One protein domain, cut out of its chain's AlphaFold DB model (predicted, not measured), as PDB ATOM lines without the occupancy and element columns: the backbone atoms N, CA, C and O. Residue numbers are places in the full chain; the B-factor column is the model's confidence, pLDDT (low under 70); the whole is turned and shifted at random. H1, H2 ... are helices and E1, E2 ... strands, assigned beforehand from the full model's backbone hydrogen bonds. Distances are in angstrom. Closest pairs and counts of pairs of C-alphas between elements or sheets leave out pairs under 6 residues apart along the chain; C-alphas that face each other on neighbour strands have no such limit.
ATOM      1  N   ILE A   4     251.037 289.999 484.279       60.81
ATOM      2  CA  ILE A   4     251.490 291.211 484.984       60.81
ATOM      3  C   ILE A   4     251.206 291.102 486.491       60.81
ATOM      4  O   ILE A   4     252.010 291.539 487.313       60.81
ATOM      5  N   SER A   5     250.106 290.440 486.857       73.56
ATOM      6  CA  SER A   5     249.698 290.216 488.247       73.56
ATOM      7  C   SER A   5     250.740 289.474 489.113       73.56
ATOM      8  O   SER A   5     251.084 289.989 490.183       73.56
ATOM      9  N   PRO A   6     251.316 288.325 488.691       74.81
ATOM     10  CA  PRO A   6     252.319 287.622 489.488       74.81
ATOM     11  C   PRO A   6     253.638 288.392 489.567       74.81
ATOM     12  O   PRO A   6     254.299 288.349 490.600       74.81
ATOM     13  N   VAL A   7     254.010 289.135 488.517       70.94
ATOM     14  CA  VAL A   7     255.220 289.970 488.531       70.94
ATOM     15  C   VAL A   7     255.078 291.075 489.570       70.94
ATOM     16  O   VAL A   7     255.957 291.218 490.413       70.94
ATOM     17  N   ILE A   8     253.958 291.798 489.577       69.75
ATOM     18  CA  ILE A   8     253.724 292.867 490.554       69.75
ATOM     19  C   ILE A   8     253.557 292.302 491.963       69.75
ATOM     20  O   ILE A   8     254.113 292.865 492.897       69.75
ATOM     21  N   SER A   9     252.883 291.162 492.131       76.94
ATOM     22  CA  SER A   9     252.806 290.495 493.438       76.94
ATOM     23  C   SER A   9     254.204 290.122 493.945       76.94
ATOM     24  O   SER A   9     254.547 290.459 495.072       76.94
ATOM     25  N   SER A  10     255.062 289.567 493.079       76.19
ATOM     26  CA  SER A  10     256.454 289.260 493.436       76.19
ATOM     27  C   SER A  10     257.303 290.505 493.720       76.19
ATOM     28  O   SER A  10     258.170 290.465 494.589       76.19
ATOM     29  N   LEU A  11     257.028 291.624 493.036       74.88
ATOM     30  CA  LEU A  11     257.673 292.911 493.305       74.88
ATOM     31  C   LEU A  11     257.269 293.453 494.674       74.88
ATOM     32  O   LEU A  11     258.136 293.872 495.433       74.88
ATOM     33  N   LEU A  12     255.979 293.396 495.014       72.44
ATOM     34  CA  LEU A  12     255.470 293.794 496.329       72.44
ATOM     35  C   LEU A  12     256.020 292.893 497.449       72.44
ATOM     36  O   LEU A  12     256.248 293.363 498.560       72.44
ATOM     37  N   GLU A  13     256.306 291.628 497.139       77.00
ATOM     38  CA  GLU A  13     256.937 290.653 498.039       77.00
ATOM     39  C   GLU A  13     258.477 290.761 498.097       77.00
ATOM     40  O   GLU A  13     259.122 290.012 498.832       77.00
ATOM     41  N   GLY A  14     259.093 291.701 497.365       64.75
ATOM     42  CA  GLY A  14     260.530 291.991 497.446       64.75
ATOM     43  C   GLY A  14     261.441 291.050 496.649       64.75
ATOM     44  O   GLY A  14     262.649 291.022 496.891       64.75
ATOM     45  N   GLN A  15     260.908 290.288 495.689       66.44
ATOM     46  CA  GLN A  15     261.698 289.403 494.832       66.44
ATOM     47  C   GLN A  15     261.952 290.030 493.445       66.44
ATOM     48  O   GLN A  15     261.052 290.094 492.611       66.44
ATOM     49  N   LEU A  16     263.228 290.355 493.185       68.00
ATOM     50  CA  LEU A  16     263.897 290.544 491.876       68.00
ATOM     51  C   LEU A  16     263.910 291.952 491.244       68.00
ATOM     52  O   LEU A  16     262.909 292.460 490.744       68.00
ATOM     53  N   TYR A  17     265.130 292.489 491.121       73.75
ATOM     54  CA  TYR A  17     265.485 293.708 490.383       73.75
ATOM     55  C   TYR A  17     265.332 293.546 488.856       73.75
ATOM     56  O   TYR A  17     264.743 294.400 488.198       73.75
ATOM     57  N   ASP A  18     265.750 292.405 488.291       80.56
ATOM     58  CA  ASP A  18     265.683 292.149 486.837       80.56
ATOM     59  C   ASP A  18     264.242 292.165 486.297       80.56
ATOM     60  O   ASP A  18     263.969 292.573 485.164       80.56
ATOM     61  N   ARG A  19     263.282 291.743 487.130       84.50
ATOM     62  CA  ARG A  19     261.855 291.789 486.786       84.50
ATOM     63  C   ARG A  19     261.315 293.212 486.776       84.50
ATOM     64  O   ARG A  19     260.464 293.513 485.942       84.50
ATOM     65  N   ALA A  20     261.812 294.068 487.668       87.25
ATOM     66  CA  ALA A  20     261.429 295.472 487.719       87.25
ATOM     67  C   ALA A  20     261.844 296.192 486.435       87.25
ATOM     68  O   ALA A  20     261.025 296.874 485.835       87.25
ATOM     69  N   GLU A  21     263.067 295.970 485.949       89.69
ATOM     70  CA  GLU A  21     263.532 296.596 484.708       89.69
ATOM     71  C   GLU A  21     262.696 296.158 483.494       89.69
ATOM     72  O   GLU A  21     262.264 296.988 482.689       89.69
ATOM     73  N   SER A  22     262.417 294.855 483.378       91.69
ATOM     74  CA  SER A  22     261.541 294.337 482.322       91.69
ATOM     75  C   SER A  22     260.137 294.948 482.402       91.69
ATOM     76  O   SER A  22     259.583 295.353 481.377       91.69
ATOM     77  N   LEU A  23     259.575 295.067 483.610       92.12
ATOM     78  CA  LEU A  23     258.273 295.691 483.822       92.12
ATOM     79  C   LEU A  23     258.291 297.181 483.455       92.12
ATOM     80  O   LEU A  23     257.408 297.605 482.713       92.12
ATOM     81  N   SER A  24     259.303 297.943 483.884       94.31
ATOM     82  CA  SER A  24     259.475 299.367 483.555       94.31
ATOM     83  C   SER A  24     259.471 299.613 482.046       94.31
ATOM     84  O   SER A  24     258.868 300.572 481.578       94.31
ATOM     85  N   ARG A  25     260.077 298.718 481.255       94.88
ATOM     86  CA  ARG A  25     260.010 298.809 479.787       94.88
ATOM     87  C   ARG A  25     258.604 298.521 479.261       94.88
ATOM     88  O   ARG A  25     258.122 299.245 478.397       94.88
ATOM     89  N   ARG A  26     257.923 297.497 479.787       94.81
ATOM     90  CA  ARG A  26     256.574 297.109 479.333       94.81
ATOM     91  C   ARG A  26     255.521 298.176 479.625       94.81
ATOM     92  O   ARG A  26     254.647 298.378 478.792       94.81
ATOM     93  N   VAL A  27     255.590 298.865 480.766       96.75
ATOM     94  CA  VAL A  27     254.599 299.899 481.145       96.75
ATOM     95  C   VAL A  27     254.659 301.166 480.279       96.75
ATOM     96  O   VAL A  27     253.829 302.057 480.441       96.75
ATOM     97  N   THR A  28     255.595 301.249 479.331       96.81
ATOM     98  CA  THR A  28     255.594 302.310 478.311       96.81
ATOM     99  C   THR A  28     254.483 302.120 477.271       96.81
ATOM    100  O   THR A  28     253.974 303.082 476.692       96.81
ATOM    101  N   GLU A  29     254.021 300.883 477.078       96.44
ATOM    102  CA  GLU A  29     252.889 300.566 476.217       96.44
ATOM    103  C   GLU A  29     251.552 300.780 476.948       96.44
ATOM    104  O   GLU A  29     251.416 300.491 478.140       96.44
ATOM    105  N   TRP A  30     250.518 301.207 476.219       95.19
ATOM    106  CA  TRP A  30     249.222 301.554 476.814       95.19
ATOM    107  C   TRP A  30     248.517 300.380 477.521       95.19
ATOM    108  O   TRP A  30     248.012 300.546 478.631       95.19
ATOM    109  N   ARG A  31     248.498 299.167 476.933       95.75
ATOM    110  CA  ARG A  31     247.821 298.002 477.555       95.75
ATOM    111  C   ARG A  31     248.526 297.537 478.826       95.75
ATOM    112  O   ARG A  31     247.839 297.368 479.837       95.75
ATOM    113  N   PRO A  32     249.853 297.298 478.821       95.88
ATOM    114  CA  PRO A  32     250.557 296.927 480.040       95.88
ATOM    115  C   PRO A  32     250.506 298.016 481.111       95.88
ATOM    116  O   PRO A  32     250.395 297.666 482.281       95.88
ATOM    117  N   ARG A  33     250.528 299.305 480.742       97.06
ATOM    118  CA  ARG A  33     250.370 300.412 481.695       97.06
ATOM    119  C   ARG A  33     249.015 300.388 482.392       97.06
ATOM    120  O   ARG A  33     248.963 300.401 483.617       97.06
ATOM    121  N   ALA A  34     247.929 300.261 481.630       96.69
ATOM    122  CA  ALA A  34     246.592 300.137 482.202       96.69
ATOM    123  C   ALA A  34     246.488 298.910 483.124       96.69
ATOM    124  O   ALA A  34     245.963 299.000 484.233       96.69
ATOM    125  N   ALA A  35     247.047 297.768 482.708       95.19
ATOM    126  CA  ALA A  35     247.099 296.568 483.542       95.19
ATOM    127  C   ALA A  35     247.931 296.780 484.819       95.19
ATOM    128  O   ALA A  35     247.527 296.333 485.889       95.19
ATOM    129  N   PHE A  36     249.059 297.487 484.731       96.25
ATOM    130  CA  PHE A  36     249.888 297.855 485.876       96.25
ATOM    131  C   PHE A  36     249.105 298.708 486.883       96.25
ATOM    132  O   PHE A  36     249.035 298.334 488.054       96.25
ATOM    133  N   CYS A  37     248.424 299.769 486.432       97.00
ATOM    134  CA  CYS A  37     247.563 300.593 487.288       97.00
ATOM    135  C   CYS A  37     246.455 299.766 487.959       97.00
ATOM    136  O   CYS A  37     246.220 299.906 489.158       97.00
ATOM    137  N   GLN A  38     245.811 298.855 487.223       95.88
ATOM    138  CA  GLN A  38     244.751 297.998 487.767       95.88
ATOM    139  C   GLN A  38     245.256 297.017 488.829       95.88
ATOM    140  O   GLN A  38     244.596 296.812 489.853       95.88
ATOM    141  N   VAL A  39     246.434 296.424 488.627       94.94
ATOM    142  CA  VAL A  39     247.025 295.531 489.628       94.94
ATOM    143  C   VAL A  39     247.434 296.313 490.876       94.94
ATOM    144  O   VAL A  39     247.168 295.848 491.981       94.94
ATOM    145  N   LEU A  40     248.003 297.514 490.728       95.69
ATOM    146  CA  LEU A  40     248.317 298.371 491.873       95.69
ATOM    147  C   LEU A  40     247.063 298.819 492.627       95.69
ATOM    148  O   LEU A  40     247.056 298.749 493.852       95.69
ATOM    149  N   ARG A  41     245.990 299.205 491.923       95.62
ATOM    150  CA  ARG A  41     244.678 299.496 492.530       95.62
ATOM    151  C   ARG A  41     244.173 298.294 493.329       95.62
ATOM    152  O   ARG A  41     243.776 298.445 494.478       95.62
ATOM    153  N   SER A  42     244.235 297.097 492.748       94.25
ATOM    154  CA  SER A  42     243.801 295.863 493.415       94.25
ATOM    155  C   SER A  42     244.658 295.530 494.639       94.25
ATOM    156  O   SER A  42     244.142 295.066 495.651       94.25
ATOM    157  N   ALA A  43     245.969 295.772 494.570       91.62
ATOM    158  CA  ALA A  43     246.873 295.600 495.702       91.62
ATOM    159  C   ALA A  43     246.607 296.631 496.810       91.62
ATOM    160  O   ALA A  43     246.605 296.271 497.984       91.62
ATOM    161  N   ALA A  44     246.337 297.886 496.443       93.50
ATOM    162  CA  ALA A  44     246.016 298.957 497.378       93.50
ATOM    163  C   ALA A  44     244.686 298.724 498.109       93.50
ATOM    164  O   ALA A  44     244.585 299.084 499.268       93.50
ATOM    165  N   LEU A  45     243.704 298.085 497.469       95.12
ATOM    166  CA  LEU A  45     242.378 297.834 498.050       95.12
ATOM    167  C   LEU A  45     242.229 296.461 498.722       95.12
ATOM    168  O   LEU A  45     241.159 296.145 499.231       95.12
ATOM    169  N   ARG A  46     243.268 295.616 498.705       92.69
ATOM    170  CA  ARG A  46     243.180 294.205 499.125       92.69
ATOM    171  C   ARG A  46     242.684 294.021 500.562       92.69
ATOM    172  O   ARG A  46     241.956 293.067 500.823       92.69
ATOM    173  N   ASP A  47     243.100 294.907 501.461       90.94
ATOM    174  CA  ASP A  47     242.815 294.808 502.900       90.94
ATOM    175  C   ASP A  47     241.724 295.787 503.354       90.94
ATOM    176  O   ASP A  47     241.419 295.876 504.542       90.94
ATOM    177  N   ASP A  48     241.160 296.548 502.418       93.38
ATOM    178  CA  ASP A  48     240.186 297.592 502.692       93.38
ATOM    179  C   ASP A  48     238.754 297.018 502.633       93.38
ATOM    180  O   ASP A  48     238.500 296.030 501.932       93.38
ATOM    181  N   PRO A  49     237.783 297.598 503.367       95.31
ATOM    182  CA  PRO A  49     236.396 297.143 503.332       95.31
ATOM    183  C   PRO A  49     235.823 297.099 501.911       95.31
ATOM    184  O   PRO A  49     236.152 297.933 501.062       95.31
ATOM    185  N   GLN A  50     234.902 296.164 501.657       93.44
ATOM    186  CA  GLN A  50     234.237 296.061 500.359       93.44
ATOM    187  C   GLN A  50     233.513 297.371 500.019       93.44
ATOM    188  O   GLN A  50     232.728 297.880 500.815       93.44
ATOM    189  N   GLY A  51     233.757 297.886 498.813       90.38
ATOM    190  CA  GLY A  51     233.187 299.152 498.346       90.38
ATOM    191  C   GLY A  51     234.058 300.378 498.629       90.38
ATOM    192  O   GLY A  51     233.688 301.468 498.208       90.38
ATOM    193  N   THR A  52     235.215 300.214 499.282       92.31
ATOM    194  CA  THR A  52     236.211 301.286 499.397       92.31
ATOM    195  C   THR A  52     236.694 301.693 498.003       92.31
ATOM    196  O   THR A  52     237.206 300.871 497.240       92.31
ATOM    197  N   GLU A  53     236.513 302.967 497.656       92.38
ATOM    198  CA  GLU A  53     237.096 303.551 496.448       92.38
ATOM    199  C   GLU A  53     238.603 303.760 496.636       92.38
ATOM    200  O   GLU A  53     239.081 303.934 497.757       92.38
ATOM    201  N   LEU A  54     239.362 303.787 495.535       92.31
ATOM    202  CA  LEU A  54     240.822 303.942 495.578       92.31
ATOM    203  C   LEU A  54     241.257 305.193 496.358       92.31
ATOM    204  O   LEU A  54     242.247 305.154 497.082       92.31
ATOM    205  N   ASP A  55     240.495 306.276 496.242       89.94
ATOM    206  CA  ASP A  55     240.770 307.530 496.934       89.94
ATOM    207  C   ASP A  55     240.673 307.374 498.459       89.94
ATOM    208  O   ASP A  55     241.384 308.052 499.197       89.94
ATOM    209  N   GLY A  56     239.821 306.471 498.952       89.75
ATOM    210  CA  GLY A  56     239.634 306.170 500.375       89.75
ATOM    211  C   GLY A  56     240.530 305.061 500.927       89.75
ATOM    212  O   GLY A  56     240.397 304.739 502.104       89.75
ATOM    213  N   ALA A  57     241.405 304.474 500.109       93.75
ATOM    214  CA  ALA A  57     242.235 303.345 500.515       93.75
ATOM    215  C   ALA A  57     243.276 303.735 501.577       93.75
ATOM    216  O   ALA A  57     243.875 304.816 501.530       93.75
ATOM    217  N   ALA A  58     243.546 302.822 502.509       92.75
ATOM    218  CA  ALA A  58     244.618 302.995 503.477       92.75
ATOM    219  C   ALA A  58     246.006 302.931 502.812       92.75
ATOM    220  O   ALA A  58     246.256 302.160 501.881       92.75
ATOM    221  N   GLY A  59     246.952 303.717 503.337       93.19
ATOM    222  CA  GLY A  59     248.340 303.683 502.879       93.19
ATOM    223  C   GLY A  59     248.991 302.308 503.087       93.19
ATOM    224  O   GLY A  59     248.755 301.643 504.096       93.19
ATOM    225  N   LYS A  60     249.836 301.888 502.142       94.31
ATOM    226  CA  LYS A  60     250.551 300.606 502.150       94.31
ATOM    227  C   LYS A  60     252.050 300.832 502.329       94.31
ATOM    228  O   LYS A  60     252.667 301.590 501.580       94.31
ATOM    229  N   ASN A  61     252.639 300.134 503.297       94.00
ATOM    230  CA  ASN A  61     254.083 300.126 503.511       94.00
ATOM    231  C   ASN A  61     254.723 298.985 502.720       94.00
ATOM    232  O   ASN A  61     254.288 297.837 502.803       94.00
ATOM    233  N   LEU A  62     255.759 299.313 501.958       93.25
ATOM    234  CA  LEU A  62     256.538 298.387 501.150       93.25
ATOM    235  C   LEU A  62     257.937 298.228 501.737       93.25
ATOM    236  O   LEU A  62     258.488 299.158 502.335       93.25
ATOM    237  N   SER A  63     258.545 297.065 501.496       91.81
ATOM    238  CA  SER A  63     259.976 296.896 501.750       91.81
ATOM    239  C   SER A  63     260.787 297.878 500.886       91.81
ATOM    240  O   SER A  63     260.364 298.176 499.763       91.81
ATOM    241  N   PRO A  64     261.952 298.367 501.348       92.25
ATOM    242  CA  PRO A  64     262.751 299.314 500.570       92.25
ATOM    243  C   PRO A  64     263.084 298.830 499.143       92.25
ATOM    244  O   PRO A  64     262.885 299.601 498.204       92.25
ATOM    245  N   PRO A  65     263.475 297.556 498.906       90.69
ATOM    246  CA  PRO A  65     263.720 297.067 497.545       90.69
ATOM    247  C   PRO A  65     262.472 297.091 496.651       90.69
ATOM    248  O   PRO A  65     262.555 297.474 495.484       90.69
ATOM    249  N   ALA A  66     261.309 296.712 497.195       91.44
ATOM    250  CA  ALA A  66     260.037 296.749 496.472       91.44
ATOM    251  C   ALA A  66     259.630 298.186 496.123       91.44
ATOM    252  O   ALA A  66     259.149 298.453 495.021       91.44
ATOM    253  N   PHE A  67     259.853 299.119 497.051       93.88
ATOM    254  CA  PHE A  67     259.561 300.533 496.865       93.88
ATOM    255  C   PHE A  67     260.408 301.160 495.753       93.88
ATOM    256  O   PHE A  67     259.862 301.854 494.897       93.88
ATOM    257  N   GLU A  68     261.716 300.888 495.713       94.00
ATOM    258  CA  GLU A  68     262.592 301.392 494.643       94.00
ATOM    259  C   GLU A  68     262.205 300.830 493.270       94.00
ATOM    260  O   GLU A  68     262.112 301.572 492.287       94.00
ATOM    261  N   ALA A  69     261.911 299.529 493.204       93.00
ATOM    262  CA  ALA A  69     261.444 298.889 491.980       93.00
ATOM    263  C   ALA A  69     260.114 299.486 491.490       93.00
ATOM    264  O   ALA A  69     259.970 299.812 490.306       93.00
ATOM    265  N   LEU A  70     259.158 299.685 492.407       94.94
ATOM    266  CA  LEU A  70     257.880 300.322 492.107       94.94
ATOM    267  C   LEU A  70     258.084 301.756 491.617       94.94
ATOM    268  O   LEU A  70     257.497 302.125 490.605       94.94
ATOM    269  N   ALA A  71     258.932 302.544 492.282       96.31
ATOM    270  CA  ALA A  71     259.220 303.923 491.899       96.31
ATOM    271  C   ALA A  71     259.825 304.028 490.491       96.31
ATOM    272  O   ALA A  71     259.473 304.946 489.748       96.31
ATOM    273  N   SER A  72     260.690 303.085 490.097       95.88
ATOM    274  CA  SER A  72     261.212 303.003 488.725       95.88
ATOM    275  C   SER A  72     260.099 302.748 487.704       95.88
ATOM    276  O   SER A  72     259.982 303.498 486.733       95.88
ATOM    277  N   CYS A  73     259.236 301.755 487.956       96.50
ATOM    278  CA  CYS A  73     258.098 301.453 487.082       96.50
ATOM    279  C   CYS A  73     257.128 302.639 486.995       96.50
ATOM    280  O   CYS A  73     256.611 302.946 485.924       96.50
ATOM    281  N   PHE A  74     256.905 303.327 488.118       97.75
ATOM    282  CA  PHE A  74     256.022 304.484 488.202       97.75
ATOM    283  C   PHE A  74     256.506 305.634 487.326       97.75
ATOM    284  O   PHE A  74     255.711 306.204 486.590       97.75
ATOM    285  N   LYS A  75     257.806 305.949 487.367       98.12
ATOM    286  CA  LYS A  75     258.396 306.988 486.511       98.12
ATOM    287  C   LYS A  75     258.225 306.650 485.033       98.12
ATOM    288  O   LYS A  75     257.669 307.461 484.312       98.12
ATOM    289  N   ALA A  76     258.557 305.423 484.625       98.19
ATOM    290  CA  ALA A  76     258.368 304.989 483.240       98.19
ATOM    291  C   ALA A  76     256.893 305.052 482.788       98.19
ATOM    292  O   ALA A  76     256.597 305.439 481.658       98.19
ATOM    293  N   ALA A  77     255.955 304.697 483.672       98.44
ATOM    294  CA  ALA A  77     254.527 304.799 483.392       98.44
ATOM    295  C   ALA A  77     254.049 306.259 483.296       98.44
ATOM    296  O   ALA A  77     253.184 306.557 482.471       98.44
ATOM    297  N   LEU A  78     254.598 307.161 484.114       98.50
ATOM    298  CA  LEU A  78     254.302 308.593 484.069       98.50
ATOM    299  C   LEU A  78     254.875 309.256 482.814       98.50
ATOM    300  O   LEU A  78     254.137 309.987 482.158       98.50
ATOM    301  N   ASP A  79     256.123 308.950 482.447       98.56
ATOM    302  CA  ASP A  79     256.765 309.436 481.219       98.56
ATOM    303  C   ASP A  79     255.917 309.035 480.002       98.56
ATOM    304  O   ASP A  79     255.509 309.873 479.200       98.56
ATOM    305  N   ALA A  80     255.528 307.760 479.921       98.38
ATOM    306  CA  ALA A  80     254.702 307.272 478.822       98.38
ATOM    307  C   ALA A  80     253.266 307.824 478.839       98.38
ATOM    308  O   ALA A  80     252.672 308.004 477.775       98.38
ATOM    309  N   SER A  81     252.695 308.092 480.020       98.31
ATOM    310  CA  SER A  81     251.385 308.754 480.117       98.31
ATOM    311  C   SER A  81     251.459 310.189 479.607       98.31
ATOM    312  O   SER A  81     250.536 310.648 478.938       98.31
ATOM    313  N   ASP A  82     252.567 310.873 479.885       98.19
ATOM    314  CA  ASP A  82     252.824 312.231 479.429       98.19
ATOM    315  C   ASP A  82     253.022 312.312 477.912       98.19
ATOM    316  O   ASP A  82     252.402 313.139 477.243       98.19
ATOM    317  N   GLU A  83     253.840 311.418 477.354       98.12
ATOM    318  CA  GLU A  83     254.100 311.337 475.914       98.12
ATOM    319  C   GLU A  83     252.841 310.989 475.107       98.12
ATOM    320  O   GLU A  83     252.654 311.488 473.997       98.12
ATOM    321  N   GLN A  84     251.967 310.142 475.657       97.56
ATOM    322  CA  GLN A  84     250.785 309.617 474.960       97.56
ATOM    323  C   GLN A  84     249.488 310.358 475.314       97.56
ATOM    324  O   GLN A  84     248.431 309.970 474.822       97.56
ATOM    325  N   SER A  85     249.550 311.408 476.146       96.94
ATOM    326  CA  SER A  85     248.365 312.119 476.669       96.94
ATOM    327  C   SER A  85     247.338 311.166 477.307       96.94
ATOM    328  O   SER A  85     246.128 311.278 477.117       96.94
ATOM    329  N   ASP A  86     247.828 310.175 478.055       97.94
ATOM    330  CA  ASP A  86     247.009 309.165 478.728       97.94
ATOM    331  C   ASP A  86     246.603 309.655 480.124       97.94
ATOM    332  O   ASP A  86     247.137 309.233 481.156       97.94
ATOM    333  N   ALA A  87     245.636 310.571 480.154       97.81
ATOM    334  CA  ALA A  87     245.106 311.127 481.397       97.81
ATOM    335  C   ALA A  87     244.419 310.071 482.288       97.81
ATOM    336  O   ALA A  87     244.363 310.250 483.505       97.81
ATOM    337  N   TRP A  88     243.955 308.946 481.726       96.75
ATOM    338  CA  TRP A  88     243.367 307.841 482.492       96.75
ATOM    339  C   TRP A  88     244.402 307.160 483.384       96.75
ATOM    340  O   TRP A  88     244.220 307.088 484.604       96.75
ATOM    341  N   CYS A  89     245.509 306.693 482.798       98.00
ATOM    342  CA  CYS A  89     246.590 306.103 483.584       98.00
ATOM    343  C   CYS A  89     247.262 307.155 484.468       98.00
ATOM    344  O   CYS A  89     247.542 306.868 485.630       98.00
ATOM    345  N   GLY A  90     247.465 308.376 483.961       98.25
ATOM    346  CA  GLY A  90     248.046 309.473 484.733       98.25
ATOM    347  C   GLY A  90     247.245 309.801 485.997       98.25
ATOM    348  O   GLY A  90     247.835 309.971 487.065       98.25
ATOM    349  N   ARG A  91     245.906 309.803 485.921       97.94
ATOM    350  CA  ARG A  91     245.027 309.961 487.089       97.94
ATOM    351  C   ARG A  91     245.196 308.830 488.097       97.94
ATOM    352  O   ARG A  91     245.357 309.097 489.284       97.94
ATOM    353  N   ASP A  92     245.151 307.576 487.650       97.56
ATOM    354  CA  ASP A  92     245.296 306.433 488.558       97.56
ATOM    355  C   ASP A  92     246.670 306.463 489.254       97.56
ATOM    356  O   ASP A  92     246.755 306.265 490.465       97.56
ATOM    357  N   LEU A  93     247.738 306.799 488.521       98.19
ATOM    358  CA  LEU A  93     249.081 306.993 489.074       98.19
ATOM    359  C   LEU A  93     249.127 308.164 490.072       98.19
ATOM    360  O   LEU A  93     249.741 308.053 491.130       98.19
ATOM    361  N   MET A  94     248.444 309.273 489.800       97.94
ATOM    362  CA  MET A  94     248.361 310.401 490.733       97.94
ATOM    363  C   MET A  94     247.770 309.982 492.093       97.94
ATOM    364  O   MET A  94     248.312 310.338 493.143       97.94
ATOM    365  N   VAL A  95     246.691 309.194 492.092       97.06
ATOM    366  CA  VAL A  95     246.070 308.687 493.328       97.06
ATOM    367  C   VAL A  95     246.978 307.654 494.004       97.06
ATOM    368  O   VAL A  95     247.296 307.785 495.186       97.06
ATOM    369  N   LEU A  96     247.474 306.667 493.252       97.56
ATOM    370  CA  LEU A  96     248.329 305.591 493.772       97.56
ATOM    371  C   LEU A  96     249.637 306.110 494.392       97.56
ATOM    372  O   LEU A  96     250.106 305.546 495.382       97.56
ATOM    373  N   ALA A  97     250.215 307.195 493.868       97.75
ATOM    374  CA  ALA A  97     251.443 307.791 494.400       97.75
ATOM    375  C   ALA A  97     251.320 308.206 495.877       97.75
ATOM    376  O   ALA A  97     252.313 308.231 496.605       97.75
ATOM    377  N   GLN A  98     250.107 308.504 496.343       96.38
ATOM    378  CA  GLN A  98     249.845 308.918 497.723       96.38
ATOM    379  C   GLN A  98     249.703 307.733 498.689       96.38
ATOM    380  O   GLN A  98     249.820 307.912 499.904       96.38
ATOM    381  N   LEU A  99     249.479 306.524 498.164       96.19
ATOM    382  CA  LEU A  99     249.158 305.344 498.962       96.19
ATOM    383  C   LEU A  99     250.399 304.552 499.378       96.19
ATOM    384  O   LEU A  99     250.426 304.014 500.479       96.19
ATOM    385  N   PHE A 100     251.443 304.486 498.550       95.88
ATOM    386  CA  PHE A 100     252.617 303.653 498.840       95.88
ATOM    387  C   PHE A 100     253.713 304.408 499.597       95.88
ATOM    388  O   PHE A 100     254.058 305.545 499.262       95.88
ATOM    389  N   ARG A 101     254.290 303.759 500.611       96.75
ATOM    390  CA  ARG A 101     255.349 304.299 501.478       96.75
ATOM    391  C   ARG A 101     256.407 303.240 501.773       96.75
ATOM    392  O   ARG A 101     256.166 302.051 501.587       96.75
ATOM    393  N   THR A 102     257.572 303.663 502.245       96.62
ATOM    394  CA  THR A 102     258.602 302.783 502.807       96.62
ATOM    395  C   THR A 102     259.284 303.463 503.990       96.62
ATOM    396  O   THR A 102     259.299 304.695 504.066       96.62
ATOM    397  N   ASP A 103     259.838 302.676 504.906       95.50
ATOM    398  CA  ASP A 103     260.634 303.186 506.019       95.50
ATOM    399  C   ASP A 103     262.101 303.302 505.578       95.50
ATOM    400  O   ASP A 103     262.682 302.349 505.054       95.50
ATOM    401  N   ASN A 104     262.701 304.480 505.758       92.19
ATOM    402  CA  ASN A 104     264.126 304.691 505.507       92.19
ATOM    403  C   ASN A 104     264.984 304.030 506.604       92.19
ATOM    404  O   ASN A 104     264.472 303.682 507.668       92.19
ATOM    405  N   GLU A 105     266.302 303.935 506.398       89.38
ATOM    406  CA  GLU A 105     267.239 303.407 507.412       89.38
ATOM    407  C   GLU A 105     267.157 304.171 508.750       89.38
ATOM    408  O   GLU A 105     267.285 303.578 509.818       89.38
ATOM    409  N   ASP A 106     266.839 305.470 508.695       90.75
ATOM    410  CA  ASP A 106     266.637 306.338 509.865       90.75
ATOM    411  C   ASP A 106     265.258 306.171 510.544       90.75
ATOM    412  O   ASP A 106     264.912 306.928 511.451       90.75
ATOM    413  N   GLY A 107     264.411 305.255 510.060       89.56
ATOM    414  CA  GLY A 107     263.025 305.081 510.513       89.56
ATOM    415  C   GLY A 107     262.053 306.170 510.036       89.56
ATOM    416  O   GLY A 107     260.893 306.188 510.444       89.56
ATOM    417  N   LYS A 108     262.497 307.094 509.172       93.88
ATOM    418  CA  LYS A 108     261.634 308.117 508.563       93.88
ATOM    419  C   LYS A 108     260.856 307.529 507.386       93.88
ATOM    420  O   LYS A 108     261.459 306.967 506.475       93.88
ATOM    421  N   GLN A 109     259.540 307.740 507.353       94.50
ATOM    422  CA  GLN A 109     258.713 307.333 506.217       94.50
ATOM    423  C   GLN A 109     258.976 308.190 504.975       94.50
ATOM    424  O   GLN A 109     259.003 309.422 505.032       94.50
ATOM    425  N   VAL A 110     259.119 307.518 503.836       96.06
ATOM    426  CA  VAL A 110     259.239 308.116 502.507       96.06
ATOM    427  C   VAL A 110     258.043 307.666 501.678       96.06
ATOM    428  O   VAL A 110     257.811 306.472 501.502       96.06
ATOM    429  N   SER A 111     257.262 308.618 501.167       96.75
ATOM    430  CA  SER A 111     256.122 308.329 500.292       96.75
ATOM    431  C   SER A 111     256.554 308.195 498.835       96.75
ATOM    432  O   SER A 111     257.504 308.848 498.395       96.75
ATOM    433  N   LEU A 112     255.832 307.393 498.055       97.19
ATOM    434  CA  LEU A 112     256.050 307.284 496.614       97.19
ATOM    435  C   LEU A 112     255.836 308.635 495.922       97.19
ATOM    436  O   LEU A 112     256.640 309.010 495.070       97.19
ATOM    437  N   LEU A 113     254.844 309.410 496.371       97.38
ATOM    438  CA  LEU A 113     254.615 310.794 495.958       97.38
ATOM    439  C   LEU A 113     255.905 311.617 496.013       97.38
ATOM    440  O   LEU A 113     256.263 312.235 495.018       97.38
ATOM    441  N   SER A 114     256.659 311.562 497.115       96.69
ATOM    442  CA  SER A 114     257.914 312.318 497.244       96.69
ATOM    443  C   SER A 114     258.960 311.961 496.174       96.69
ATOM    444  O   SER A 114     259.753 312.813 495.775       96.69
ATOM    445  N   ARG A 115     258.942 310.727 495.647       97.38
ATOM    446  CA  ARG A 115     259.862 310.255 494.594       97.38
ATOM    447  C   ARG A 115     259.460 310.683 493.188       97.38
ATOM    448  O   ARG A 115     260.323 310.724 492.305       97.38
ATOM    449  N   VAL A 116     258.179 310.969 492.977       97.31
ATOM    450  CA  VAL A 116     257.611 311.358 491.676       97.31
ATOM    451  C   VAL A 116     257.091 312.796 491.660       97.31
ATOM    452  O   VAL A 116     256.576 313.237 490.641       97.31
ATOM    453  N   TYR A 117     257.256 313.544 492.752       97.19
ATOM    454  CA  TYR A 117     256.746 314.908 492.913       97.19
ATOM    455  C   TYR A 117     257.252 315.870 491.828       97.19
ATOM    456  O   TYR A 117     256.509 316.709 491.343       97.19
ATOM    457  N   ASN A 118     258.503 315.704 491.388       96.50
ATOM    458  CA  ASN A 118     259.122 316.564 490.373       96.50
ATOM    459  C   ASN A 118     258.808 316.146 488.923       96.50
ATOM    460  O   ASN A 118     259.462 316.627 487.999       96.50
ATOM    461  N   HIS A 119     257.875 315.217 488.697       98.12
ATOM    462  CA  HIS A 119     257.557 314.756 487.347       98.12
ATOM    463  C   HIS A 119     256.870 315.858 486.519       98.12
ATOM    464  O   HIS A 119     255.999 316.574 487.014       98.12
ATOM    465  N   ALA A 120     257.238 315.984 485.239       97.81
ATOM    466  CA  ALA A 120     256.775 317.071 484.370       97.81
ATOM    467  C   ALA A 120     255.254 317.061 484.133       97.81
ATOM    468  O   ALA A 120     254.649 318.132 484.071       97.81
ATOM    469  N   LEU A 121     254.643 315.871 484.069       97.75
ATOM    470  CA  LEU A 121     253.193 315.682 483.902       97.75
ATOM    471  C   LEU A 121     252.366 316.522 484.891       97.75
ATOM    472  O   LEU A 121     251.388 317.149 484.495       97.75
ATOM    473  N   TRP A 122     252.790 316.608 486.158       97.38
ATOM    474  CA  TRP A 122     252.061 317.338 487.205       97.38
ATOM    475  C   TRP A 122     252.031 318.846 486.987       97.38
ATOM    476  O   TRP A 122     251.147 319.528 487.498       97.38
TER     477      TRP A 122
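What this domain is: This is residues 4 to 122 of the 313 residues of the protein "Hypothetical protein" of Symbiodinium pilosum (UniProt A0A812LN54). A compact helical body is built round one long helix, H4, with H1, H2, H5 and H6 packed at different places along it and H3 packed on H5 and H1. The small strand hairpin E1 E2 sits by the first residues of H4, and the long link 45 to 63 loops from H3 to H4. The 119 printed residues hold six named helices and two named strands, in the order H1 H2 H3 H4 H5 E1 E2 H6, with one antiparallel sheet, E1 - E2; the class is mostly helix. The radius of gyration of the C-alphas is 13.3 A, and the rounded outline spans 37 by 35 by 29 A.

How they stand to each other: H1, residues 4 to 12, and H2, residues 17 to 26, form a helical hairpin that only just touches, with 3 pairs of C-alphas within 8 A, the closest those of Val 7 and Arg 19, 7.1 A apart. H1 touches H3, residues 30 to 44, at a steep tilt of 48 degrees, closest at the C-alphas of Ser 5 and Val 39, 6.1 A. The hub is H4, residues 64 to 83, which touches H1, H2, H5, residues 87 to 96, and H6, residues 112 to 116. With its residues 69 to 77 alone H4 touches H2, the same way at a shallow tilt of 14 degrees; the closest C-alphas, Ser 24 and Cys 73, are 4.3 A apart. H4 and H5, a helical hairpin, touch at a shallow tilt of 23 degrees, closest at the C-alphas of Ser 81 and Gly 90, 5.7 A. H3, H4 and H5 form an up and down bundle, helices side by side, each running against the one before it. H3 touches H5 at Ala 34 and Cys 89, their closest C-alphas, 6.1 A, but is close to H4 without clearly touching. H6 touches H4, closest at the C-alphas of Leu 112 and Ala 71, 6.6 A. E1, residues 100 to 103, and E2, residues 109 to 111, form an antiparallel hairpin; N 102 and O 110 are 2.9 A apart, within hydrogen-bond range. Residues 60 to 61 pair with residues 100 to 101 of E1, parallel. Every O i to N i+4 pair is within hydrogen-bond range in the six helices.

Where its parts are: H1 begins at C-alpha 4, (251.490, 291.211, 484.984). H3 is 21.0 A long and H4 28.8 A, from C-alpha 64 at (262.751, 299.314, 500.570). H6 ends at C-alpha 116, (257.611, 311.358, 491.676).

The domain as a whole: The C-alphas farthest apart, Gln 84 and Asp 106, are 38.5 A apart. The printed part has no cut, and the link H3 to H4 is long. The mean pLDDT of the printed part is 92.2; residues 4, 8 and 14 to 16 are under 70.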